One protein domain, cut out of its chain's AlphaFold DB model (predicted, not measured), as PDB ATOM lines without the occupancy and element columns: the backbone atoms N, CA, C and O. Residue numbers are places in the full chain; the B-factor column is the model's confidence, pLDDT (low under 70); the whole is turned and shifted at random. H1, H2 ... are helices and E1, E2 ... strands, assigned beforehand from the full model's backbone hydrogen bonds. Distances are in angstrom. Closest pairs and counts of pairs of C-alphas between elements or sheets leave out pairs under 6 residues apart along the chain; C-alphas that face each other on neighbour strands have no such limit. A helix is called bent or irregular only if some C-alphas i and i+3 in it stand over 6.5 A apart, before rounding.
ATOM      1  N   ARG A   5      20.733 -26.847   3.688       85.19
ATOM      2  CA  ARG A   5      22.193 -26.951   3.493       85.19
ATOM      3  C   ARG A   5      22.958 -26.989   4.810       85.19
ATOM      4  O   ARG A   5      22.500 -26.454   5.818       85.19
ATOM      5  N   ARG A   6      24.118 -27.647   4.796       86.50
ATOM      6  CA  ARG A   6      25.013 -27.792   5.951       86.50
ATOM      7  C   ARG A   6      26.095 -26.719   5.922       86.50
ATOM      8  O   ARG A   6      26.808 -26.610   4.936       86.50
ATOM      9  N   PHE A   7      26.244 -25.988   7.016       84.25
ATOM     10  CA  PHE A   7      27.276 -24.978   7.216       84.25
ATOM     11  C   PHE A   7      28.076 -25.355   8.466       84.25
ATOM     12  O   PHE A   7      27.699 -25.042   9.591       84.25
ATOM     13  N   HIS A   8      29.157 -26.110   8.298       83.56
ATOM     14  CA  HIS A   8      29.995 -26.576   9.402       83.56
ATOM     15  C   HIS A   8      31.428 -26.075   9.235       83.56
ATOM     16  O   HIS A   8      31.805 -25.559   8.186       83.56
ATOM     17  N   ALA A   9      32.251 -26.244  10.272       78.00
ATOM     18  CA  ALA A   9      33.663 -25.864  10.210       78.00
ATOM     19  C   ALA A   9      34.406 -26.564   9.054       78.00
ATOM     20  O   ALA A   9      35.280 -25.964   8.444       78.00
ATOM     21  N   VAL A  10      34.004 -27.800   8.733       80.81
ATOM     22  CA  VAL A  10      34.560 -28.625   7.647       80.81
ATOM     23  C   VAL A  10      34.032 -28.271   6.252       80.81
ATOM     24  O   VAL A  10      34.510 -28.831   5.273       80.81
ATOM     25  N   THR A  11      33.036 -27.387   6.141       82.31
ATOM     26  CA  THR A  11      32.538 -26.916   4.841       82.31
ATOM     27  C   THR A  11      33.621 -26.063   4.177       82.31
ATOM     28  O   THR A  11      34.200 -25.200   4.843       82.31
ATOM     29  N   GLY A  12      33.902 -26.295   2.891       84.00
ATOM     30  CA  GLY A  12      34.869 -25.496   2.133       84.00
ATOM     31  C   GLY A  12      34.452 -24.026   2.065       84.00
ATOM     32  O   GLY A  12      33.267 -23.710   2.142       84.00
ATOM     33  N   ASP A  13      35.408 -23.105   1.949       84.06
ATOM     34  CA  ASP A  13      35.089 -21.671   2.017       84.06
ATOM     35  C   ASP A  13      34.242 -21.192   0.826       84.06
ATOM     36  O   ASP A  13      33.308 -20.420   1.031       84.06
ATOM     37  N   LEU A  14      34.462 -21.746  -0.373       85.44
ATOM     38  CA  LEU A  14      33.603 -21.496  -1.542       85.44
ATOM     39  C   LEU A  14      32.162 -21.975  -1.300       85.44
ATOM     40  O   LEU A  14      31.211 -21.228  -1.522       85.44
ATOM     41  N   ASP A  15      31.991 -23.174  -0.734       86.06
ATOM     42  CA  ASP A  15      30.663 -23.694  -0.387       86.06
ATOM     43  C   ASP A  15      29.970 -22.816   0.663       86.06
ATOM     44  O   ASP A  15      28.756 -22.615   0.612       86.06
ATOM     45  N   LYS A  16      30.719 -22.279   1.639       84.81
ATOM     46  CA  LYS A  16      30.170 -21.354   2.642       84.81
ATOM     47  C   LYS A  16      29.629 -20.089   1.979       84.81
ATOM     48  O   LYS A  16      28.538 -19.653   2.352       84.81
ATOM     49  N   GLU A  17      30.355 -19.514   1.022       84.62
ATOM     50  CA  GLU A  17      29.911 -18.339   0.264       84.62
ATOM     51  C   GLU A  17      28.644 -18.634  -0.544       84.62
ATOM     52  O   GLU A  17      27.663 -17.888  -0.447       84.62
ATOM     53  N   ASP A  18      28.607 -19.766  -1.247       87.25
ATOM     54  CA  ASP A  18      27.440 -20.189  -2.022       87.25
ATOM     55  C   ASP A  18      26.220 -20.451  -1.134       87.25
ATOM     56  O   ASP A  18      25.108 -20.030  -1.456       87.25
ATOM     57  N   ILE A  19      26.402 -21.077   0.033       87.50
ATOM     58  CA  ILE A  19      25.323 -21.280   1.011       87.50
ATOM     59  C   ILE A  19      24.772 -19.940   1.507       87.50
ATOM     60  O   ILE A  19      23.552 -19.780   1.610       87.50
ATOM     61  N   VAL A  20      25.641 -18.974   1.823       84.12
ATOM     62  CA  VAL A  20      25.223 -17.632   2.264       84.12
ATOM     63  C   VAL A  20      24.438 -16.936   1.150       84.12
ATOM     64  O   VAL A  20      23.365 -16.377   1.404       84.12
ATOM     65  N   LYS A  21      24.930 -16.994  -0.089       86.00
ATOM     66  CA  LYS A  21      24.278 -16.407  -1.265       86.00
ATOM     67  C   LYS A  21      22.917 -17.046  -1.543       86.00
ATOM     68  O   LYS A  21      21.929 -16.339  -1.745       86.00
ATOM     69  N   ASP A  22      22.824 -18.368  -1.480       87.88
ATOM     70  CA  ASP A  22      21.575 -19.095  -1.706       87.88
ATOM     71  C   ASP A  22      20.551 -18.871  -0.592       87.88
ATOM     72  O   ASP A  22      19.349 -18.779  -0.846       87.88
ATOM     73  N   PHE A  23      20.996 -18.719   0.653       86.06
ATOM     74  CA  PHE A  23      20.094 -18.378   1.748       86.06
ATOM     75  C   PHE A  23      19.583 -16.936   1.647       86.06
ATOM     76  O   PHE A  23      18.391 -16.684   1.821       86.06
ATOM     77  N   THR A  24      20.463 -15.982   1.331       82.75
ATOM     78  CA  THR A  24      20.103 -14.556   1.216       82.75
ATOM     79  C   THR A  24      19.242 -14.239  -0.007       82.75
ATOM     80  O   THR A  24      18.432 -13.316   0.056       82.75
ATOM     81  N   SER A  25      19.371 -15.012  -1.087       83.81
ATOM     82  CA  SER A  25      18.481 -14.953  -2.258       83.81
ATOM     83  C   SER A  25      17.165 -15.716  -2.061       83.81
ATOM     84  O   SER A  25      16.225 -15.534  -2.830       83.81
ATOM     85  N   GLY A  26      17.053 -16.531  -1.005       82.44
ATOM     86  CA  GLY A  26      15.855 -17.309  -0.693       82.44
ATOM     87  C   GLY A  26      15.753 -18.657  -1.413       82.44
ATOM     88  O   GLY A  26      14.726 -19.318  -1.265       82.44
ATOM     89  N   ASN A  27      16.804 -19.084  -2.122       84.81
ATOM     90  CA  ASN A  27      16.914 -20.407  -2.750       84.81
ATOM     91  C   ASN A  27      16.952 -21.535  -1.704       84.81
ATOM     92  O   ASN A  27      16.457 -22.638  -1.939       84.81
ATOM     93  N   VAL A  28      17.530 -21.256  -0.532       84.38
ATOM     94  CA  VAL A  28      17.603 -22.173   0.612       84.38
ATOM     95  C   VAL A  28      16.839 -21.571   1.787       84.38
ATOM     96  O   VAL A  28      17.099 -20.447   2.206       84.38
ATOM     97  N   ALA A  29      15.898 -22.331   2.348       82.00
ATOM     98  CA  ALA A  29      15.060 -21.864   3.456       82.00
ATOM     99  C   ALA A  29      15.661 -22.161   4.840       82.00
ATOM    100  O   ALA A  29      15.299 -21.507   5.821       82.00
ATOM    101  N   VAL A  30      16.544 -23.160   4.934       87.50
ATOM    102  CA  VAL A  30      17.100 -23.651   6.201       87.50
ATOM    103  C   VAL A  30      18.589 -23.941   6.047       87.50
ATOM    104  O   VAL A  30      19.007 -24.654   5.134       87.50
ATOM    105  N   ILE A  31      19.378 -23.433   6.990       88.38
ATOM    106  CA  ILE A  31      20.778 -23.810   7.171       88.38
ATOM    107  C   ILE A  31      20.883 -24.610   8.468       88.38
ATOM    108  O   ILE A  31      20.439 -24.158   9.524       88.38
ATOM    109  N   SER A  32      21.485 -25.791   8.387       88.19
ATOM    110  CA  SER A  32      21.934 -26.546   9.551       88.19
ATOM    111  C   SER A  32      23.392 -26.201   9.818       88.19
ATOM    112  O   SER A  32      24.226 -26.325   8.925       88.19
ATOM    113  N   SER A  33      23.706 -25.754  11.030       83.62
ATOM    114  CA  SER A  33      25.060 -25.356  11.394       83.62
ATOM    115  C   SER A  33      25.414 -25.800  12.801       83.62
ATOM    116  O   SER A  33      24.556 -25.923  13.672       83.62
ATOM    117  N   THR A  34      26.710 -25.997  13.019       77.06
ATOM    118  CA  THR A  34      27.305 -26.054  14.359       77.06
ATOM    119  C   THR A  34      27.661 -24.630  14.808       77.06
ATOM    120  O   THR A  34      27.197 -23.640  14.237       77.06
ATOM    121  N   MET A  35      28.550 -24.517  15.791       67.44
ATOM    122  CA  MET A  35      29.181 -23.272  16.240       67.44
ATOM    123  C   MET A  35      29.792 -22.404  15.126       67.44
ATOM    124  O   MET A  35      30.008 -21.214  15.333       67.44
ATOM    125  N   ALA A  36      30.045 -22.976  13.944       60.50
ATOM    126  CA  ALA A  36      30.642 -22.298  12.796       60.50
ATOM    127  C   ALA A  36      29.849 -21.069  12.309       60.50
ATOM    128  O   ALA A  36      30.448 -20.139  11.777       60.50
ATOM    129  N   LEU A  37      28.529 -21.007  12.533       65.69
ATOM    130  CA  LEU A  37      27.732 -19.815  12.195       65.69
ATOM    131  C   LEU A  37      27.964 -18.629  13.154       65.69
ATOM    132  O   LEU A  37      27.496 -17.521  12.885       65.69
ATOM    133  N   GLY A  38      28.606 -18.867  14.305       54.41
ATOM    134  CA  GLY A  38      28.682 -17.928  15.427       54.41
ATOM    135  C   GLY A  38      29.640 -16.752  15.225       54.41
ATOM    136  O   GLY A  38      29.446 -15.697  15.836       54.41
ATOM    137  N   LEU A  39      30.630 -16.875  14.336       53.38
ATOM    138  CA  LEU A  39      31.729 -15.915  14.205       53.38
ATOM    139  C   LEU A  39      31.799 -15.346  12.774       53.38
ATOM    140  O   LEU A  39      31.816 -16.086  11.799       53.38
ATOM    141  N   GLY A  40      31.823 -14.015  12.649       54.88
ATOM    142  CA  GLY A  40      32.260 -13.315  11.429       54.88
ATOM    143  C   GLY A  40      31.207 -12.909  10.386       54.88
ATOM    144  O   GLY A  40      31.461 -11.953   9.664       54.88
ATOM    145  N   GLN A  41      30.025 -13.537  10.312       63.81
ATOM    146  CA  GLN A  41      29.039 -13.241   9.249       63.81
ATOM    147  C   GLN A  41      27.767 -12.517   9.741       63.81
ATOM    148  O   GLN A  41      27.223 -12.806  10.818       63.81
ATOM    149  N   ASN A  42      27.288 -11.544   8.949       67.88
ATOM    150  CA  ASN A  42      26.113 -10.724   9.267       67.88
ATOM    151  C   ASN A  42      24.830 -11.259   8.613       67.88
ATOM    152  O   ASN A  42      24.515 -10.967   7.461       67.88
ATOM    153  N   TRP A  43      24.041 -11.990   9.391       73.75
ATOM    154  CA  TRP A  43      22.824 -12.659   8.939       73.75
ATOM    155  C   TRP A  43      21.559 -11.798   9.107       73.75
ATOM    156  O   TRP A  43      20.667 -12.132   9.885       73.75
ATOM    157  N   LYS A  44      21.453 -10.679   8.377       70.81
ATOM    158  CA  LYS A  44      20.342  -9.708   8.536       70.81
ATOM    159  C   LYS A  44      18.940 -10.291   8.290       70.81
ATOM    160  O   LYS A  44      17.972  -9.802   8.864       70.81
ATOM    161  N   GLN A  45      18.830 -11.320   7.447       75.25
ATOM    162  CA  GLN A  45      17.549 -11.918   7.046       75.25
ATOM    163  C   GLN A  45      17.085 -13.075   7.947       75.25
ATOM    164  O   GLN A  45      16.005 -13.629   7.735       75.25
ATOM    165  N   VAL A  46      17.870 -13.470   8.956       84.75
ATOM    166  CA  VAL A  46      17.477 -14.573   9.839       84.75
ATOM    167  C   VAL A  46      16.343 -14.113  10.751       84.75
ATOM    168  O   VAL A  46      16.501 -13.225  11.588       84.75
ATOM    169  N   ARG A  47      15.174 -14.736  10.586       87.25
ATOM    170  CA  ARG A  47      13.984 -14.482  11.413       87.25
ATOM    171  C   ARG A  47      13.799 -15.517  12.512       87.25
ATOM    172  O   ARG A  47      13.225 -15.199  13.543       87.25
ATOM    173  N   ARG A  48      14.316 -16.733  12.332       89.44
ATOM    174  CA  ARG A  48      14.182 -17.824  13.301       89.44
ATOM    175  C   ARG A  48      15.509 -18.535  13.515       89.44
ATOM    176  O   ARG A  48      16.160 -18.904  12.542       89.44
ATOM    177  N   VAL A  49      15.860 -18.771  14.774       90.12
ATOM    178  CA  VAL A  49      16.982 -19.628  15.176       90.12
ATOM    179  C   VAL A  49      16.437 -20.742  16.055       90.12
ATOM    180  O   VAL A  49      15.693 -20.487  17.000       90.12
ATOM    181  N   VAL A  50      16.804 -21.979  15.731       91.44
ATOM    182  CA  VAL A  50      16.463 -23.158  16.528       91.44
ATOM    183  C   VAL A  50      17.762 -23.741  17.063       91.44
ATOM    184  O   VAL A  50      18.571 -24.257  16.296       91.44
ATOM    185  N   HIS A  51      17.971 -23.626  18.370       91.38
ATOM    186  CA  HIS A  51      19.070 -24.280  19.063       91.38
ATOM    187  C   HIS A  51      18.589 -25.624  19.603       91.38
ATOM    188  O   HIS A  51      17.520 -25.700  20.209       91.38
ATOM    189  N   VAL A  52      19.365 -26.682  19.375       89.81
ATOM    190  CA  VAL A  52      19.039 -28.037  19.827       89.81
ATOM    191  C   VAL A  52      20.200 -28.574  20.644       89.81
ATOM    192  O   VAL A  52      21.317 -28.674  20.137       89.81
ATOM    193  N   GLY A  53      19.909 -28.968  21.880       86.19
ATOM    194  CA  GLY A  53      20.861 -29.600  22.781       86.19
ATOM    195  C   GLY A  53      21.395 -28.675  23.870       86.19
ATOM    196  O   GLY A  53      20.839 -27.617  24.167       86.19
ATOM    197  N   ARG A  54      22.462 -29.150  24.513       85.75
ATOM    198  CA  ARG A  54      23.172 -28.484  25.606       85.75
ATOM    199  C   ARG A  54      24.333 -27.674  25.031       85.75
ATOM    200  O   ARG A  54      25.053 -28.167  24.165       85.75
ATOM    201  N   GLY A  55      24.540 -26.461  25.528       87.06
ATOM    202  CA  GLY A  55      25.634 -25.603  25.088       87.06
ATOM    203  C   GLY A  55      25.881 -24.453  26.051       87.06
ATOM    204  O   GLY A  55      25.007 -24.098  26.839       87.06
ATOM    205  N   ASN A  56      27.083 -23.878  25.983       88.81
ATOM    206  CA  ASN A  56      27.479 -22.764  26.838       88.81
ATOM    207  C   ASN A  56      26.517 -21.560  26.649       88.81
ATOM    208  O   ASN A  56      26.249 -21.186  25.499       88.81
ATOM    209  N   PRO A  57      26.011 -20.931  27.728       91.25
ATOM    210  CA  PRO A  57      25.031 -19.849  27.621       91.25
ATOM    211  C   PRO A  57      25.474 -18.649  26.779       91.25
ATOM    212  O   PRO A  57      24.703 -18.195  25.935       91.25
ATOM    213  N   ALA A  58      26.715 -18.174  26.921       87.56
ATOM    214  CA  ALA A  58      27.225 -17.034  26.152       87.56
ATOM    215  C   ALA A  58      27.250 -17.336  24.646       87.56
ATOM    216  O   ALA A  58      26.851 -16.529  23.804       87.56
ATOM    217  N   THR A  59      27.653 -18.556  24.308       86.62
ATOM    218  CA  THR A  59      27.613 -19.092  22.947       86.62
ATOM    219  C   THR A  59      26.184 -19.155  22.401       86.62
ATOM    220  O   THR A  59      25.915 -18.690  21.291       86.62
ATOM    221  N   ILE A  60      25.248 -19.705  23.180       89.75
ATOM    222  CA  ILE A  60      23.834 -19.787  22.802       89.75
ATOM    223  C   ILE A  60      23.276 -18.387  22.565       89.75
ATOM    224  O   ILE A  60      22.633 -18.161  21.541       89.75
ATOM    225  N   PHE A  61      23.580 -17.440  23.452       88.50
ATOM    226  CA  PHE A  61      23.150 -16.054  23.339       88.50
ATOM    227  C   PHE A  61      23.632 -15.406  22.032       88.50
ATOM    228  O   PHE A  61      22.849 -14.777  21.319       88.50
ATOM    229  N   GLN A  62      24.891 -15.636  21.648       84.19
ATOM    230  CA  GLN A  62      25.435 -15.149  20.376       84.19
ATOM    231  C   GLN A  62      24.759 -15.768  19.145       84.19
ATOM    232  O   GLN A  62      24.637 -15.094  18.113       84.19
ATOM    233  N   MET A  63      24.350 -17.039  19.233       85.56
ATOM    234  CA  MET A  63      23.657 -17.750  18.155       85.56
ATOM    235  C   MET A  63      22.210 -17.281  18.010       85.56
ATOM    236  O   MET A  63      21.787 -16.937  16.906       85.56
ATOM    237  N   ILE A  64      21.452 -17.215  19.107       87.19
ATOM    238  CA  ILE A  64      20.060 -16.752  19.058       87.19
ATOM    239  C   ILE A  64      19.986 -15.261  18.723       87.19
ATOM    240  O   ILE A  64      19.117 -14.858  17.961       87.19
ATOM    241  N   GLY A  65      20.967 -14.458  19.148       82.94
ATOM    242  CA  GLY A  65      21.100 -13.041  18.786       82.94
ATOM    243  C   GLY A  65      21.389 -12.775  17.300       82.94
ATOM    244  O   GLY A  65      21.665 -11.636  16.912       82.94
ATOM    245  N   ARG A  66      21.377 -13.807  16.445       79.44
ATOM    246  CA  ARG A  66      21.366 -13.656  14.984       79.44
ATOM    247  C   ARG A  66      19.967 -13.393  14.447       79.44
ATOM    248  O   ARG A  66      19.858 -12.701  13.436       79.44
ATOM    249  N   CYS A  67      18.916 -13.895  15.100       85.56
ATOM    250  CA  CYS A  67      17.567 -13.557  14.673       85.56
ATOM    251  C   CYS A  67      17.258 -12.088  14.982       85.56
ATOM    252  O   CYS A  67      17.596 -11.591  16.053       85.56
ATOM    253  N   GLY A  68      16.624 -11.396  14.037       78.88
ATOM    254  CA  GLY A  68      16.136 -10.027  14.240       78.88
ATOM    255  C   GLY A  68      17.180  -8.906  14.128       78.88
ATOM    256  O   GLY A  68      16.874  -7.743  14.373       78.88
ATOM    257  N   ARG A  69      18.406  -9.202  13.669       75.94
ATOM    258  CA  ARG A  69      19.450  -8.180  13.430       75.94
ATOM    259  C   ARG A  69      19.089  -7.129  12.379       75.94
ATOM    260  O   ARG A  69      19.704  -6.070  12.341       75.94
ATOM    261  N   GLY A  70      18.120  -7.423  11.516       70.62
ATOM    262  CA  GLY A  70      17.600  -6.480  10.526       70.62
ATOM    263  C   GLY A  70      16.632  -5.431  11.087       70.62
ATOM    264  O   GLY A  70      16.016  -4.739  10.289       70.62
ATOM    265  N   GLY A  71      16.444  -5.348  12.411       74.44
ATOM    266  CA  GLY A  71      15.451  -4.469  13.050       74.44
ATOM    267  C   GLY A  71      14.044  -5.071  13.125       74.44
ATOM    268  O   GLY A  71      13.174  -4.524  13.791       74.44
ATOM    269  N   ASN A  72      13.834  -6.221  12.486       81.31
ATOM    270  CA  ASN A  72      12.591  -6.979  12.568       81.31
ATOM    271  C   ASN A  72      12.604  -7.932  13.765       81.31
ATOM    272  O   ASN A  72      13.660  -8.376  14.209       81.31
ATOM    273  N   GLU A  73      11.426  -8.337  14.228       85.69
ATOM    274  CA  GLU A  73      11.320  -9.309  15.313       85.69
ATOM    275  C   GLU A  73      11.887 -10.680  14.912       85.69
ATOM    276  O   GLU A  73      11.731 -11.139  13.772       85.69
ATOM    277  N   GLY A  74      12.547 -11.338  15.865       89.81
ATOM    278  CA  GLY A  74      13.137 -12.662  15.703       89.81
ATOM    279  C   GLY A  74      12.549 -13.674  16.683       89.81
ATOM    280  O   GLY A  74      12.184 -13.326  17.803       89.81
ATOM    281  N   LEU A  75      12.482 -14.937  16.262       91.19
ATOM    282  CA  LEU A  75      12.053 -16.062  17.088       91.19
ATOM    283  C   LEU A  75      13.246 -16.965  17.404       91.19
ATOM    284  O   LEU A  75      13.808 -17.604  16.512       91.19
ATOM    285  N   ALA A  76      13.589 -17.063  18.682       91.88
ATOM    286  CA  ALA A  76      14.558 -18.025  19.185       91.88
ATOM    287  C   ALA A  76      13.830 -19.199  19.850       91.88
ATOM    288  O   ALA A  76      13.023 -18.995  20.755       91.88
ATOM    289  N   LEU A  77      14.128 -20.422  19.415       91.88
ATOM    290  CA  LEU A  77      13.636 -21.654  20.027       91.88
ATOM    291  C   LEU A  77      14.810 -22.431  20.611       91.88
ATOM    292  O   LEU A  77      15.767 -22.743  19.903       91.88
ATOM    293  N   LEU A  78      14.724 -22.741  21.901       92.00
ATOM    294  CA  LEU A  78      15.732 -23.488  22.646       92.00
ATOM    295  C   LEU A  78      15.152 -24.865  22.976       92.00
ATOM    296  O   LEU A  78      14.323 -24.996  23.873       92.00
ATOM    297  N   TYR A  79      15.566 -25.893  22.238       90.75
ATOM    298  CA  TYR A  79      15.227 -27.280  22.545       90.75
ATOM    299  C   TYR A  79      16.285 -27.866  23.466       90.75
ATOM    300  O   TYR A  79      17.352 -28.294  23.021       90.75
ATOM    301  N   VAL A  80      15.963 -27.892  24.752       86.81
ATOM    302  CA  VAL A  80      16.795 -28.496  25.791       86.81
ATOM    303  C   VAL A  80      16.289 -29.892  26.139       86.81
ATOM    304  O   VAL A  80      15.098 -30.190  26.025       86.81
ATOM    305  N   GLU A  81      17.197 -30.772  26.552       84.31
ATOM    306  CA  GLU A  81      16.820 -32.102  27.024       84.31
ATOM    307  C   GLU A  81      16.051 -32.002  28.346       84.31
ATOM    308  O   GLU A  81      16.513 -31.367  29.299       84.31
ATOM    309  N   GLU A  82      14.908 -32.691  28.419       83.50
ATOM    310  CA  GLU A  82      14.108 -32.802  29.646       83.50
ATOM    311  C   GLU A  82      14.924 -33.423  30.790       83.50
ATOM    312  O   GLU A  82      14.809 -33.009  31.939       83.50
ATOM    313  N   LYS A  83      15.773 -34.409  30.463       86.25
ATOM    314  CA  LYS A  83      16.677 -35.071  31.409       86.25
ATOM    315  C   LYS A  83      18.097 -35.126  30.858       86.25
ATOM    316  O   LYS A  83      18.378 -35.919  29.961       86.25
ATOM    317  N   ARG A  84      18.994 -34.344  31.454       86.81
ATOM    318  CA  ARG A  84      20.434 -34.322  31.172       86.81
ATOM    319  C   ARG A  84      21.127 -35.489  31.866       86.81
ATOM    320  O   ARG A  84      21.116 -35.603  33.094       86.81
ATOM    321  N   ARG A  85      21.740 -36.382  31.086       83.38
ATOM    322  CA  ARG A  85      22.506 -37.519  31.623       83.38
ATOM    323  C   ARG A  85      23.765 -37.009  32.318       83.38
ATOM    324  O   ARG A  85      24.572 -36.347  31.681       83.38
ATOM    325  N   LYS A  86      23.947 -37.372  33.593       84.44
ATOM    326  CA  LYS A  86      25.051 -36.900  34.454       84.44
ATOM    327  C   LYS A  86      25.060 -35.381  34.716       84.44
ATOM    328  O   LYS A  86      26.030 -34.896  35.279       84.44
ATOM    329  N   GLY A  87      24.002 -34.666  34.335       87.25
ATOM    330  CA  GLY A  87      23.817 -33.249  34.648       87.25
ATOM    331  C   GLY A  87      22.844 -33.035  35.807       87.25
ATOM    332  O   GLY A  87      22.173 -33.970  36.263       87.25
ATOM    333  N   LYS A  88      22.738 -31.787  36.253       91.12
ATOM    334  CA  LYS A  88      21.734 -31.338  37.222       91.12
ATOM    335  C   LYS A  88      20.384 -31.225  36.527       91.12
ATOM    336  O   LYS A  88      20.298 -30.715  35.412       91.12
ATOM    337  N   ASN A  89      19.331 -31.735  37.156       91.88
ATOM    338  CA  ASN A  89      17.990 -31.814  36.559       91.88
ATOM    339  C   ASN A  89      16.920 -31.126  37.412       91.88
ATOM    340  O   ASN A  89      15.785 -30.967  36.964       91.88
ATOM    341  N   LYS A  90      17.266 -30.714  38.632       93.12
ATOM    342  CA  LYS A  90      16.410 -29.955  39.539       93.12
ATOM    343  C   LYS A  90      17.166 -28.741  40.060       93.12
ATOM    344  O   LYS A  90      18.379 -28.788  40.221       93.12
ATOM    345  N   ILE A  91      16.433 -27.681  40.395       91.94
ATOM    346  CA  ILE A  91      17.007 -26.466  40.998       91.94
ATOM    347  C   ILE A  91      17.737 -26.795  42.313       91.94
ATOM    348  O   ILE A  91      18.818 -26.280  42.563       91.94
ATOM    349  N   PHE A  92      17.205 -27.724  43.112       90.75
ATOM    350  CA  PHE A  92      17.828 -28.153  44.370       90.75
ATOM    351  C   PHE A  92      19.150 -28.918  44.201       90.75
ATOM    352  O   PHE A  92      19.864 -29.104  45.182       90.75
ATOM    353  N   ASP A  93      19.501 -29.348  42.984       91.75
ATOM    354  CA  ASP A  93      20.791 -29.997  42.723       91.75
ATOM    355  C   ASP A  93      21.951 -28.972  42.730       91.75
ATOM    356  O   ASP A  93      23.126 -29.346  42.723       91.75
ATOM    357  N   PHE A  94      21.646 -27.668  42.731       92.00
ATOM    358  CA  PHE A  94      22.618 -26.579  42.753       92.00
ATOM    359  C   PHE A  94      22.884 -26.133  44.194       92.00
ATOM    360  O   PHE A  94      22.142 -25.341  44.763       92.00
ATOM    361  N   THR A  95      23.960 -26.652  44.787       86.25
ATOM    362  CA  THR A  95      24.344 -26.366  46.181       86.25
ATOM    363  C   THR A  95      24.953 -24.979  46.378       86.25
ATOM    364  O   THR A  95      24.797 -24.398  47.446       86.25
ATOM    365  N   ASN A  96      25.628 -24.442  45.360       84.75
ATOM    366  CA  ASN A  96      26.147 -23.079  45.349       84.75
ATOM    367  C   ASN A  96      25.725 -22.400  44.041       84.75
ATOM    368  O   ASN A  96      26.253 -22.708  42.975       84.75
ATOM    369  N   VAL A  97      24.696 -21.555  44.116       83.88
ATOM    370  CA  VAL A  97      24.010 -21.018  42.930       83.88
ATOM    371  C   VAL A  97      24.844 -19.948  42.222       83.88
ATOM    372  O   VAL A  97      24.735 -19.825  41.008       83.88
ATOM    373  N   GLU A  98      25.705 -19.226  42.939       84.50
ATOM    374  CA  GLU A  98      26.555 -18.168  42.369       84.50
ATOM    375  C   GLU A  98      27.883 -18.717  41.819       84.50
ATOM    376  O   GLU A  98      28.441 -18.182  40.866       84.50
ATOM    377  N   LEU A  99      28.380 -19.827  42.378       89.00
ATOM    378  CA  LEU A  99      29.598 -20.505  41.925       89.00
ATOM    379  C   LEU A  99      29.242 -21.701  41.041       89.00
ATOM    380  O   LEU A  99      29.210 -22.850  41.488       89.00
ATOM    381  N   GLN A 100      28.979 -21.412  39.769       91.94
ATOM    382  CA  GLN A 100      28.650 -22.416  38.761       91.94
ATOM    383  C   GLN A 100      29.873 -22.756  37.908       91.94
ATOM    384  O   GLN A 100      30.533 -21.873  37.363       91.94
ATOM    385  N   SER A 101      30.157 -24.050  37.742       91.31
ATOM    386  CA  SER A 101      31.044 -24.507  36.668       91.31
ATOM    387  C   SER A 101      30.398 -24.279  35.295       91.31
ATOM    388  O   SER A 101      29.190 -24.059  35.193       91.31
ATOM    389  N   ASP A 102      31.166 -24.396  34.209       89.81
ATOM    390  CA  ASP A 102      30.593 -24.327  32.857       89.81
ATOM    391  C   ASP A 102      29.490 -25.373  32.640       89.81
ATOM    392  O   ASP A 102      28.474 -25.083  32.008       89.81
ATOM    393  N   ASP A 103      29.645 -26.568  33.215       90.69
ATOM    394  CA  ASP A 103      28.624 -27.611  33.169       90.69
ATOM    395  C   ASP A 103      27.354 -27.229  33.941       90.69
ATOM    396  O   ASP A 103      26.239 -27.448  33.453       90.69
ATOM    397  N   ASP A 104      27.514 -26.602  35.103       93.00
ATOM    398  CA  ASP A 104      26.391 -26.120  35.902       93.00
ATOM    399  C   ASP A 104      25.635 -25.008  35.183       93.00
ATOM    400  O   ASP A 104      24.410 -25.046  35.140       93.00
ATOM    401  N   ARG A 105      26.341 -24.066  34.548       93.44
ATOM    402  CA  ARG A 105      25.729 -22.976  33.770       93.44
ATOM    403  C   ARG A 105      24.870 -23.506  32.628       93.44
ATOM    404  O   ARG A 105      23.765 -23.014  32.392       93.44
ATOM    405  N   MET A 106      25.353 -24.536  31.929       92.44
ATOM    406  CA  MET A 106      24.598 -25.198  30.862       92.44
ATOM    407  C   MET A 106      23.313 -25.853  31.385       92.44
ATOM    408  O   MET A 106      22.259 -25.747  30.754       92.44
ATOM    409  N   ASP A 107      23.380 -26.508  32.545       93.25
ATOM    410  CA  ASP A 107      22.221 -27.165  33.156       93.25
ATOM    411  C   ASP A 107      21.248 -26.158  33.789       93.25
ATOM    412  O   ASP A 107      20.030 -26.358  33.745       93.25
ATOM    413  N   ALA A 108      21.775 -25.063  34.337       94.62
ATOM    414  CA  ALA A 108      21.018 -23.972  34.927       94.62
ATOM    415  C   ALA A 108      20.218 -23.210  33.866       94.62
ATOM    416  O   ALA A 108      19.035 -22.949  34.077       94.62
ATOM    417  N   LEU A 109      20.793 -22.937  32.688       94.31
ATOM    418  CA  LEU A 109      20.070 -22.305  31.574       94.31
ATOM    419  C   LEU A 109      18.846 -23.120  31.135       94.31
ATOM    420  O   LEU A 109      17.820 -22.552  30.767       94.31
ATOM    421  N   ALA A 110      18.934 -24.447  31.201       92.50
ATOM    422  CA  ALA A 110      17.830 -25.333  30.852       92.50
ATOM    423  C   ALA A 110      16.745 -25.439  31.945       92.50
ATOM    424  O   ALA A 110      15.698 -26.032  31.692       92.50
ATOM    425  N   LEU A 111      16.989 -24.922  33.157       93.44
ATOM    426  CA  LEU A 111      16.073 -25.017  34.305       93.44
ATOM    427  C   LEU A 111      15.592 -23.672  34.834       93.44
ATOM    428  O   LEU A 111      14.602 -23.647  35.563       93.44
ATOM    429  N   THR A 112      16.306 -22.587  34.538       95.06
ATOM    430  CA  THR A 112      16.068 -21.296  35.174       95.06
ATOM    431  C   THR A 112      14.611 -20.852  34.993       95.06
ATOM    432  O   THR A 112      14.118 -20.808  33.862       95.06
ATOM    433  N   PRO A 113      13.908 -20.505  36.087       95.19
ATOM    434  CA  PRO A 113      12.576 -19.913  36.019       95.19
ATOM    435  C   PRO A 113      12.632 -18.401  35.747       95.19
ATOM    436  O   PRO A 113      11.595 -17.758  35.588       95.19
ATOM    437  N   VAL A 114      13.830 -17.813  35.734       96.81
ATOM    438  CA  VAL A 114      14.040 -16.371  35.615       96.81
ATOM    439  C   VAL A 114      13.944 -15.948  34.152       96.81
ATOM    440  O   VAL A 114      14.226 -16.714  33.233       96.81
ATOM    441  N   CYS A 115      13.538 -14.703  33.910       97.06
ATOM    442  CA  CYS A 115      13.567 -14.085  32.585       97.06
ATOM    443  C   CYS A 115      14.903 -14.334  31.863       97.06
ATOM    444  O   CYS A 115      15.952 -13.948  32.376       97.06
ATOM    445  N   PHE A 116      14.880 -14.873  30.637       95.12
ATOM    446  CA  PHE A 116      16.117 -15.132  29.888       95.12
ATOM    447  C   PHE A 116      16.947 -13.873  29.637       95.12
ATOM    448  O   PHE A 116      18.171 -13.941  29.650       95.12
ATOM    449  N   ARG A 117      16.314 -12.706  29.460       94.38
ATOM    450  CA  ARG A 117      17.050 -11.442  29.326       94.38
ATOM    451  C   ARG A 117      17.858 -11.118  30.586       94.38
ATOM    452  O   ARG A 117      18.993 -10.678  30.460       94.38
ATOM    453  N   LEU A 118      17.284 -11.339  31.771       96.56
ATOM    454  CA  LEU A 118      17.991 -11.167  33.044       96.56
ATOM    455  C   LEU A 118      19.067 -12.243  33.203       96.56
ATOM    456  O   LEU A 118      20.210 -11.916  33.489       96.56
ATOM    457  N   ALA A 119      18.724 -13.505  32.936       96.56
ATOM    458  CA  ALA A 119      19.648 -14.624  33.069       96.56
ATOM    459  C   ALA A 119      20.902 -14.456  32.200       96.56
ATOM    460  O   ALA A 119      22.009 -14.598  32.704       96.56
ATOM    461  N   PHE A 120      20.754 -14.084  30.923       95.31
ATOM    462  CA  PHE A 120      21.900 -13.824  30.047       95.31
ATOM    463  C   PHE A 120      22.682 -12.567  30.444       95.31
ATOM    464  O   PHE A 120      23.895 -12.531  30.262       95.31
ATOM    465  N   ALA A 121      22.027 -11.527  30.970       94.88
ATOM    466  CA  ALA A 121      22.736 -10.348  31.463       94.88
ATOM    467  C   ALA A 121      23.617 -10.703  32.669       94.88
ATOM    468  O   ALA A 121      24.802 -10.380  32.676       94.88
ATOM    469  N   LEU A 122      23.057 -11.417  33.648       95.81
ATOM    470  CA  LEU A 122      23.783 -11.850  34.840       95.81
ATOM    471  C   LEU A 122      24.883 -12.858  34.517       95.81
ATOM    472  O   LEU A 122      25.985 -12.712  35.028       95.81
ATOM    473  N   ASP A 123      24.649 -13.800  33.607       95.25
ATOM    474  CA  ASP A 123      25.690 -14.731  33.158       95.25
ATOM    475  C   ASP A 123      26.884 -14.002  32.533       95.25
ATOM    476  O   ASP A 123      28.032 -14.315  32.836       95.25
ATOM    477  N   ASN A 124      26.627 -12.976  31.718       92.44
ATOM    478  CA  ASN A 124      27.691 -12.185  31.104       92.44
ATOM    479  C   ASN A 124      28.422 -11.271  32.103       92.44
ATOM    480  O   ASN A 124      29.600 -10.989  31.902       92.44
ATOM    481  N   MET A 125      27.740 -10.776  33.142       92.88
ATOM    482  CA  MET A 125      28.327  -9.848  34.122       92.88
ATOM    483  C   MET A 125      29.007 -10.559  35.296       92.88
ATOM    484  O   MET A 125      30.043 -10.101  35.766       92.88
ATOM    485  N   LEU A 126      28.413 -11.651  35.781       93.69
ATOM    486  CA  LEU A 126      28.772 -12.328  37.031       93.69
ATOM    487  C   LEU A 126      29.190 -13.792  36.828       93.69
ATOM    488  O   LEU A 126      29.730 -14.396  37.749       93.69
ATOM    489  N   GLY A 127      28.972 -14.369  35.642       93.25
ATOM    490  CA  GLY A 127      29.446 -15.715  35.313       93.25
ATOM    491  C   GLY A 127      28.561 -16.865  35.797       93.25
ATOM    492  O   GLY A 127      29.042 -17.993  35.859       93.25
ATOM    493  N   TYR A 128      27.289 -16.621  36.128       95.44
ATOM    494  CA  TYR A 128      26.349 -17.674  36.525       95.44
ATOM    495  C   TYR A 128      24.925 -17.415  36.014       95.44
ATOM    496  O   TYR A 128      24.532 -16.276  35.759       95.44
ATOM    497  N   ILE A 129      24.128 -18.481  35.890       96.88
ATOM    498  CA  ILE A 129      22.713 -18.379  35.518       96.88
ATOM    499  C   ILE A 129      21.849 -18.390  36.789       96.88
ATOM    500  O   ILE A 129      21.873 -19.387  37.516       96.88
ATOM    501  N   PRO A 130      21.043 -17.351  37.065       96.75
ATOM    502  CA  PRO A 130      20.196 -17.311  38.254       96.75
ATOM    503  C   PRO A 130      19.116 -18.395  38.203       96.75
ATOM    504  O   PRO A 130      18.556 -18.682  37.142       96.75
ATOM    505  N   LEU A 131      18.780 -18.979  39.352       96.44
ATOM    506  CA  LEU A 131      17.788 -20.060  39.463       96.44
ATOM    507  C   LEU A 131      16.537 -19.675  40.265       96.44
ATOM    508  O   LEU A 131      15.647 -20.504  40.444       96.44
ATOM    509  N   SER A 132      16.457 -18.434  40.740       95.31
ATOM    510  CA  SER A 132      15.390 -17.938  41.610       95.31
ATOM    511  C   SER A 132      15.176 -16.440  41.368       95.31
ATOM    512  O   SER A 132      16.107 -15.723  41.001       95.31
ATOM    513  N   TRP A 133      13.934 -15.981  41.535       95.25
ATOM    514  CA  TRP A 133      13.572 -14.562  41.423       95.25
ATOM    515  C   TRP A 133      13.952 -13.762  42.671       95.25
ATOM    516  O   TRP A 133      14.035 -12.539  42.626       95.25
ATOM    517  N   GLU A 134      14.200 -14.465  43.771       95.06
ATOM    518  CA  GLU A 134      14.641 -13.924  45.048       95.06
ATOM    519  C   GLU A 134      16.150 -13.624  45.075       95.06
ATOM    520  O   GLU A 134      16.632 -13.024  46.035       95.06
ATOM    521  N   ASP A 135      16.898 -14.007  44.033       95.12
ATOM    522  CA  ASP A 135      18.312 -13.660  43.875       95.12
ATOM    523  C   ASP A 135      18.488 -12.120  43.881       95.12
ATOM    524  O   ASP A 135      17.914 -11.424  43.030       95.12
ATOM    525  N   PRO A 136      19.290 -11.551  44.807       96.44
ATOM    526  CA  PRO A 136      19.508 -10.109  44.893       96.44
ATOM    527  C   PRO A 136      20.003  -9.481  43.585       96.44
ATOM    528  O   PRO A 136      19.605  -8.364  43.250       96.44
ATOM    529  N   ASN A 137      20.836 -10.187  42.818       96.88
ATOM    530  CA  ASN A 137      21.356  -9.702  41.541       96.88
ATOM    531  C   ASN A 137      20.260  -9.662  40.469       96.88
ATOM    532  O   ASN A 137      20.237  -8.736  39.658       96.88
ATOM    533  N   VAL A 138      19.306 -10.600  40.502       97.31
ATOM    534  CA  VAL A 138      18.115 -10.569  39.633       97.31
ATOM    535  C   VAL A 138      17.267  -9.342  39.942       97.31
ATOM    536  O   VAL A 138      16.903  -8.609  39.021       97.31
ATOM    537  N   ILE A 139      17.011  -9.074  41.223       97.69
ATOM    538  CA  ILE A 139      16.219  -7.918  41.665       97.69
ATOM    539  C   ILE A 139      16.895  -6.603  41.249       97.69
ATOM    540  O   ILE A 139      16.231  -5.693  40.745       97.69
ATOM    541  N   HIS A 140      18.211  -6.484  41.441       97.31
ATOM    542  CA  HIS A 140      18.961  -5.290  41.052       97.31
ATOM    543  C   HIS A 140      18.971  -5.074  39.536       97.31
ATOM    544  O   HIS A 140      18.686  -3.966  39.073       97.31
ATOM    545  N   GLU A 141      19.253  -6.117  38.756       97.38
ATOM    546  CA  GLU A 141      19.298  -6.019  37.297       97.38
ATOM    547  C   GLU A 141      17.911  -5.733  36.707       97.38
ATOM    548  O   GLU A 141      17.787  -4.946  35.766       97.38
ATOM    549  N   GLN A 142      16.849  -6.287  37.296       96.69
ATOM    550  CA  GLN A 142      15.479  -5.955  36.921       96.69
ATOM    551  C   GLN A 142      15.181  -4.465  37.140       96.69
ATOM    552  O   GLN A 142      14.759  -3.789  36.199       96.69
ATOM    553  N   LYS A 143      15.463  -3.929  38.337       97.19
ATOM    554  CA  LYS A 143      15.266  -2.501  38.644       97.19
ATOM    555  C   LYS A 143      16.059  -1.597  37.703       97.19
ATOM    556  O   LYS A 143      15.557  -0.561  37.274       97.19
ATOM    557  N   ARG A 144      17.287  -1.989  37.347       96.94
ATOM    558  CA  ARG A 144      18.112  -1.252  36.381       96.94
ATOM    559  C   ARG A 144      17.464  -1.223  34.995       96.94
ATOM    560  O   ARG A 144      17.412  -0.163  34.378       96.94
ATOM    561  N   GLN A 145      16.970  -2.360  34.502       96.56
ATOM    562  CA  GLN A 145      16.284  -2.432  33.205       96.56
ATOM    563  C   GLN A 145      14.998  -1.595  33.186       96.56
ATOM    564  O   GLN A 145      14.727  -0.924  32.191       96.56
ATOM    565  N   GLU A 146      14.237  -1.595  34.281       95.69
ATOM    566  CA  GLU A 146      13.039  -0.761  34.446       95.69
ATOM    567  C   GLU A 146      13.386   0.733  34.452       95.69
ATOM    568  O   GLU A 146      12.782   1.504  33.707       95.69
ATOM    569  N   TYR A 147      14.409   1.134  35.213       97.00
ATOM    570  CA  TYR A 147      14.902   2.514  35.251       97.00
ATOM    571  C   TYR A 147      15.355   3.018  33.873       97.00
ATOM    572  O   TYR A 147      15.095   4.161  33.508       97.00
ATOM    573  N   LEU A 148      15.993   2.154  33.078       97.25
ATOM    574  CA  LEU A 148      16.429   2.471  31.715       97.25
ATOM    575  C   LEU A 148      15.310   2.367  30.664       97.25
ATOM    576  O   LEU A 148      15.583   2.516  29.474       97.25
ATOM    577  N   GLY A 149      14.069   2.086  31.069       96.38
ATOM    578  CA  GLY A 149      12.922   2.041  30.164       96.38
ATOM    579  C   GLY A 149      12.942   0.866  29.185       96.38
ATOM    580  O   GLY A 149      12.450   0.985  28.063       96.38
ATOM    581  N   TYR A 150      13.525  -0.275  29.566       94.50
ATOM    582  CA  TYR A 150      13.543  -1.457  28.704       94.50
ATOM    583  C   TYR A 150      12.114  -1.964  28.477       94.50
ATOM    584  O   TYR A 150      11.333  -2.108  29.417       94.50
ATOM    585  N   VAL A 151      11.790  -2.333  27.233       91.88
ATOM    586  CA  VAL A 151      10.485  -2.931  26.911       91.88
ATOM    587  C   VAL A 151      10.246  -4.216  27.723       91.88
ATOM    588  O   VAL A 151      11.203  -4.951  27.997       91.88
ATOM    589  N   PRO A 152       9.001  -4.547  28.106       91.50
ATOM    590  CA  PRO A 152       8.711  -5.792  28.813       91.50
ATOM    591  C   PRO A 152       9.180  -7.027  28.035       91.50
ATOM    592  O   PRO A 152       8.992  -7.128  26.823       91.50
ATOM    593  N   CYS A 153       9.788  -7.989  28.732       92.56
ATOM    594  CA  CYS A 153      10.273  -9.212  28.100       92.56
ATOM    595  C   CYS A 153       9.110 -10.127  27.679       92.56
ATOM    596  O   CYS A 153       8.112 -10.263  28.388       92.56
ATOM    597  N   ILE A 154       9.270 -10.794  26.535       90.81
ATOM    598  CA  ILE A 154       8.299 -11.741  25.962       90.81
ATOM    599  C   ILE A 154       8.827 -13.182  25.910       90.81
ATOM    600  O   ILE A 154       8.288 -14.015  25.191       90.81
ATOM    601  N   CYS A 155       9.902 -13.491  26.642       92.44
ATOM    602  CA  CYS A 155      10.421 -14.858  26.708       92.44
ATOM    603  C   CYS A 155       9.421 -15.808  27.385       92.44
ATOM    604  O   CYS A 155       8.559 -15.367  28.145       92.44
ATOM    605  N   SER A 156       9.586 -17.115  27.176       91.31
ATOM    606  CA  SER A 156       8.695 -18.150  27.720       91.31
ATOM    607  C   SER A 156       8.565 -18.135  29.246       91.31
ATOM    608  O   SER A 156       7.532 -18.552  29.757       91.31
ATOM    609  N   ASN A 157       9.569 -17.629  29.970       94.06
ATOM    610  CA  ASN A 157       9.522 -17.509  31.431       94.06
ATOM    611  C   ASN A 157       8.722 -16.278  31.897       94.06
ATOM    612  O   ASN A 157       8.155 -16.290  32.982       94.06
ATOM    613  N   CYS A 158       8.644 -15.219  31.081       94.12
ATOM    614  CA  CYS A 158       7.870 -14.007  31.391       94.12
ATOM    615  C   CYS A 158       6.442 -14.062  30.842       94.12
ATOM    616  O   CYS A 158       5.514 -13.556  31.464       94.12
ATOM    617  N   LYS A 159       6.275 -14.645  29.652       91.81
ATOM    618  CA  LYS A 159       4.993 -14.826  28.972       91.81
ATOM    619  C   LYS A 159       4.902 -16.269  28.466       91.81
ATOM    620  O   LYS A 159       5.218 -16.528  27.303       91.81
ATOM    621  N   PRO A 160       4.514 -17.218  29.334       90.25
ATOM    622  CA  PRO A 160       4.379 -18.615  28.949       90.25
ATOM    623  C   PRO A 160       3.390 -18.785  27.796       90.25
ATOM    624  O   PRO A 160       2.279 -18.252  27.819       90.25
ATOM    625  N   LEU A 161       3.788 -19.556  26.787       88.62
ATOM    626  CA  LEU A 161       2.901 -19.949  25.700       88.62
ATOM    627  C   LEU A 161       2.074 -21.168  26.113       88.62
ATOM    628  O   LEU A 161       2.553 -22.064  26.805       88.62
ATOM    629  N   THR A 162       0.830 -21.232  25.639       89.38
ATOM    630  CA  THR A 162       0.020 -22.450  25.769       89.38
ATOM    631  C   THR A 162       0.569 -23.561  24.870       89.38
ATOM    632  O   THR A 162       1.169 -23.285  23.832       89.38
ATOM    633  N   ASN A 163       0.295 -24.826  25.207       86.81
ATOM    634  CA  ASN A 163       0.698 -25.969  24.375       86.81
ATOM    635  C   ASN A 163       0.174 -25.865  22.931       86.81
ATOM    636  O   ASN A 163       0.876 -26.242  21.997       86.81
ATOM    637  N   ILE A 164      -1.030 -25.313  22.746       86.69
ATOM    638  CA  ILE A 164      -1.627 -25.068  21.424       86.69
ATOM    639  C   ILE A 164      -0.800 -24.030  20.658       86.69
ATOM    640  O   ILE A 164      -0.401 -24.264  19.522       86.69
ATOM    641  N   ALA A 165      -0.493 -22.903  21.302       88.12
ATOM    642  CA  ALA A 165       0.305 -21.839  20.706       88.12
ATOM    643  C   ALA A 165       1.720 -22.326  20.331       88.12
ATOM    644  O   ALA A 165       2.209 -22.003  19.252       88.12
ATOM    645  N   LEU A 166       2.346 -23.154  21.176       86.75
ATOM    646  CA  LEU A 166       3.647 -23.767  20.895       86.75
ATOM    647  C   LEU A 166       3.582 -24.744  19.708       86.75
ATOM    648  O   LEU A 166       4.444 -24.696  18.832       86.75
ATOM    649  N   ALA A 167       2.560 -25.605  19.658       85.62
ATOM    650  CA  ALA A 167       2.365 -26.561  18.566       85.62
ATOM    651  C   ALA A 167       2.148 -25.859  17.217       85.62
ATOM    652  O   ALA A 167       2.662 -26.312  16.196       85.62
ATOM    653  N   ASN A 168       1.458 -24.718  17.223       89.00
ATOM    654  CA  ASN A 168       1.172 -23.957  16.015       89.00
ATOM    655  C   ASN A 168       2.401 -23.256  15.420       89.00
ATOM    656  O   ASN A 168       2.377 -22.936  14.235       89.00
ATOM    657  N   LEU A 169       3.497 -23.057  16.169       88.62
ATOM    658  CA  LEU A 169       4.704 -22.374  15.666       88.62
ATOM    659  C   LEU A 169       5.288 -23.002  14.389       88.62
ATOM    660  O   LEU A 169       5.997 -22.326  13.638       88.62
ATOM    661  N   ILE A 170       4.983 -24.274  14.109       86.94
ATOM    662  CA  ILE A 170       5.366 -24.951  12.862       86.94
ATOM    663  C   ILE A 170       4.768 -24.275  11.618       86.94
ATOM    664  O   ILE A 170       5.359 -24.353  10.543       86.94
ATOM    665  N   HIS A 171       3.637 -23.577  11.758       88.31
ATOM    666  CA  HIS A 171       2.906 -22.905  10.682       88.31
ATOM    667  C   HIS A 171       3.351 -21.449  10.444       88.31
ATOM    668  O   HIS A 171       2.805 -20.763   9.574       88.31
ATOM    669  N   ILE A 172       4.352 -20.960  11.186       88.25
ATOM    670  CA  ILE A 172       4.935 -19.635  10.947       88.25
ATOM    671  C   ILE A 172       5.726 -19.647   9.632       88.25
ATOM    672  O   ILE A 172       6.550 -20.529   9.381       88.25
ATOM    673  N   ASN A 173       5.510 -18.623   8.811       86.81
ATOM    674  CA  ASN A 173       6.194 -18.370   7.550       86.81
ATOM    675  C   ASN A 173       6.499 -16.867   7.382       86.81
ATOM    676  O   ASN A 173       6.180 -16.054   8.242       86.81
ATOM    677  N   LYS A 174       7.127 -16.486   6.261       83.38
ATOM    678  CA  LYS A 174       7.556 -15.098   6.006       83.38
ATOM    679  C   LYS A 174       6.408 -14.076   5.997       83.38
ATOM    680  O   LYS A 174       6.642 -12.934   6.353       83.38
ATOM    681  N   SER A 175       5.204 -14.469   5.580       87.00
ATOM    682  CA  SER A 175       4.059 -13.556   5.410       87.00
ATOM    683  C   SER A 175       3.250 -13.322   6.685       87.00
ATOM    684  O   SER A 175       2.516 -12.344   6.778       87.00
ATOM    685  N   ASN A 176       3.352 -14.231   7.657       88.31
ATOM    686  CA  ASN A 176       2.521 -14.225   8.859       88.31
ATOM    687  C   ASN A 176       3.343 -14.079  10.155       88.31
ATOM    688  O   ASN A 176       2.778 -14.132  11.245       88.31
ATOM    689  N   PHE A 177       4.659 -13.874  10.032       88.50
ATOM    690  CA  PHE A 177       5.605 -13.895  11.142       88.50
ATOM    691  C   PHE A 177       5.254 -12.868  12.224       88.50
ATOM    692  O   PHE A 177       4.968 -13.247  13.352       88.50
ATOM    693  N   GLU A 178       5.214 -11.581  11.880       87.38
ATOM    694  CA  GLU A 178       4.978 -10.472  12.814       87.38
ATOM    695  C   GLU A 178       3.595 -10.562  13.464       87.38
ATOM    696  O   GLU A 178       3.433 -10.341  14.661       87.38
ATOM    697  N   ARG A 179       2.582 -10.941  12.676       85.69
ATOM    698  CA  ARG A 179       1.189 -10.990  13.132       85.69
ATOM    699  C   ARG A 179       0.963 -12.041  14.217       85.69
ATOM    700  O   ARG A 179       0.155 -11.817  15.114       85.69
ATOM    701  N   TYR A 180       1.635 -13.185  14.118       84.75
ATOM    702  CA  TYR A 180       1.366 -14.343  14.972       84.75
ATOM    703  C   TYR A 180       2.510 -14.696  15.921       84.75
ATOM    704  O   TYR A 180       2.345 -15.604  16.732       84.75
ATOM    705  N   LEU A 181       3.636 -13.974  15.887       84.75
ATOM    706  CA  LEU A 181       4.739 -14.190  16.827       84.75
ATOM    707  C   LEU A 181       4.280 -14.042  18.286       84.75
ATOM    708  O   LEU A 181       4.633 -14.860  19.133       84.75
ATOM    709  N   HIS A 182       3.452 -13.031  18.560       82.50
ATOM    710  CA  HIS A 182       2.959 -12.716  19.907       82.50
ATOM    711  C   HIS A 182       1.687 -13.475  20.297       82.50
ATOM    712  O   HIS A 182       1.378 -13.578  21.482       82.50
TER     713      HIS A 182
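This is residues 5 to 182 of the 437 residues of the protein "ATP-dependent DNA helicase sgs1" of Puccinia graminis f. sp. tritici (UniProt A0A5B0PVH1). Two short parallel pairs of strands, E3 with E4 and E1 with E2, stand side by side as one broken row, with a gap between E2 and E3; H3 packs on E3 and E4, and H1 covers E1 and E2 on the same side of the row. Beyond H3, away from H1, H4, H5 and H6 form a helical group, while H7 and H8 lie loosely on the side of E3 and E4 opposite to H3. The 178 printed residues include eight named helices and four named strands, in the order E1 H1 E2 H2 E3 H3 E4 H4 H5 H6 H7 H8. The class is mostly helix, with under half of the residues in named elements. The whole is compact, with a radius of gyration of the C-alphas of 17.6 A and spans of 48 by 37 by 33 A.

E3 is residues 48 to 52, 13.1 A long, and E4 residues 75 to 79, 12.9 A. E1, residues 5 to 7, begins at C-alpha 5 (22.193, -26.951, 3.493), and E2 is residues 30 to 33. H1, residues 13 to 25, is 18.4 A long; H2 is residues 35 to 38 and H3 residues 57 to 64. H4 is residues 102 to 109, H5 residues 116 to 126, 14.8 A, and H6 residues 136 to 147, 16.5 A. H7 is residues 163 to 171, 14.2 A, and H8, residues 177 to 181, ends at C-alpha 181 (4.739, -14.190, 16.827). H7 is irregular, but only just: C-alphas 167 and 170 are 6.6 A apart.

E3 and E4 are parallel neighbours at 10 degrees, with N 51 and O 77 at 2.8 A. E3, H3 and E4 form a strand-helix-strand unit, parallel neighbour strands joined through a helix, with a right-handed crossover; so do E1, H1 and E2. E1 and E2 are parallel at 31 degrees, with N 7 and O 32 at 2.8 A. E2 and E3 are near each other. H3 is the hub. It touches H2, closest at the C-alphas of Gly 38 and Met 63, 5.7 A. It touches H5 at a steep tilt of 45 degrees, opposite ways, closest at Ala 58 and Asn 124, C-alphas 6.9 A apart. H3 and H4 only just touch, with 3 pairs of C-alphas within 8 A, the closest those of Pro 57 and Met 106, 6.3 A. H6 touches H5 with residues 137 to 142 alone, closest at the C-alphas of Leu 118 and Val 138, 6.6 A. H7 and H8 are near each other. The closest C-alphas of E4 and H8, those of Leu 75 and Leu 181, are 7.6 A apart. Every O i to N i+4 pair is within hydrogen-bond range in H1, H3, H4, H5, H6 and H8; in H7 it is 2 of 5, beside 4 of 6 O i to N i+3 pairs, and H2 is too short for such a pair.

The two C-alphas farthest apart, those of Leu 14 and Glu 134, are 50.9 A apart. The printed part has no cut. The links E4 to H4, 22 residues, and H6 to H7, 15 residues, are long. Mean pLDDT of the printed part is 87.7, and residues 35 to 42 are under 70.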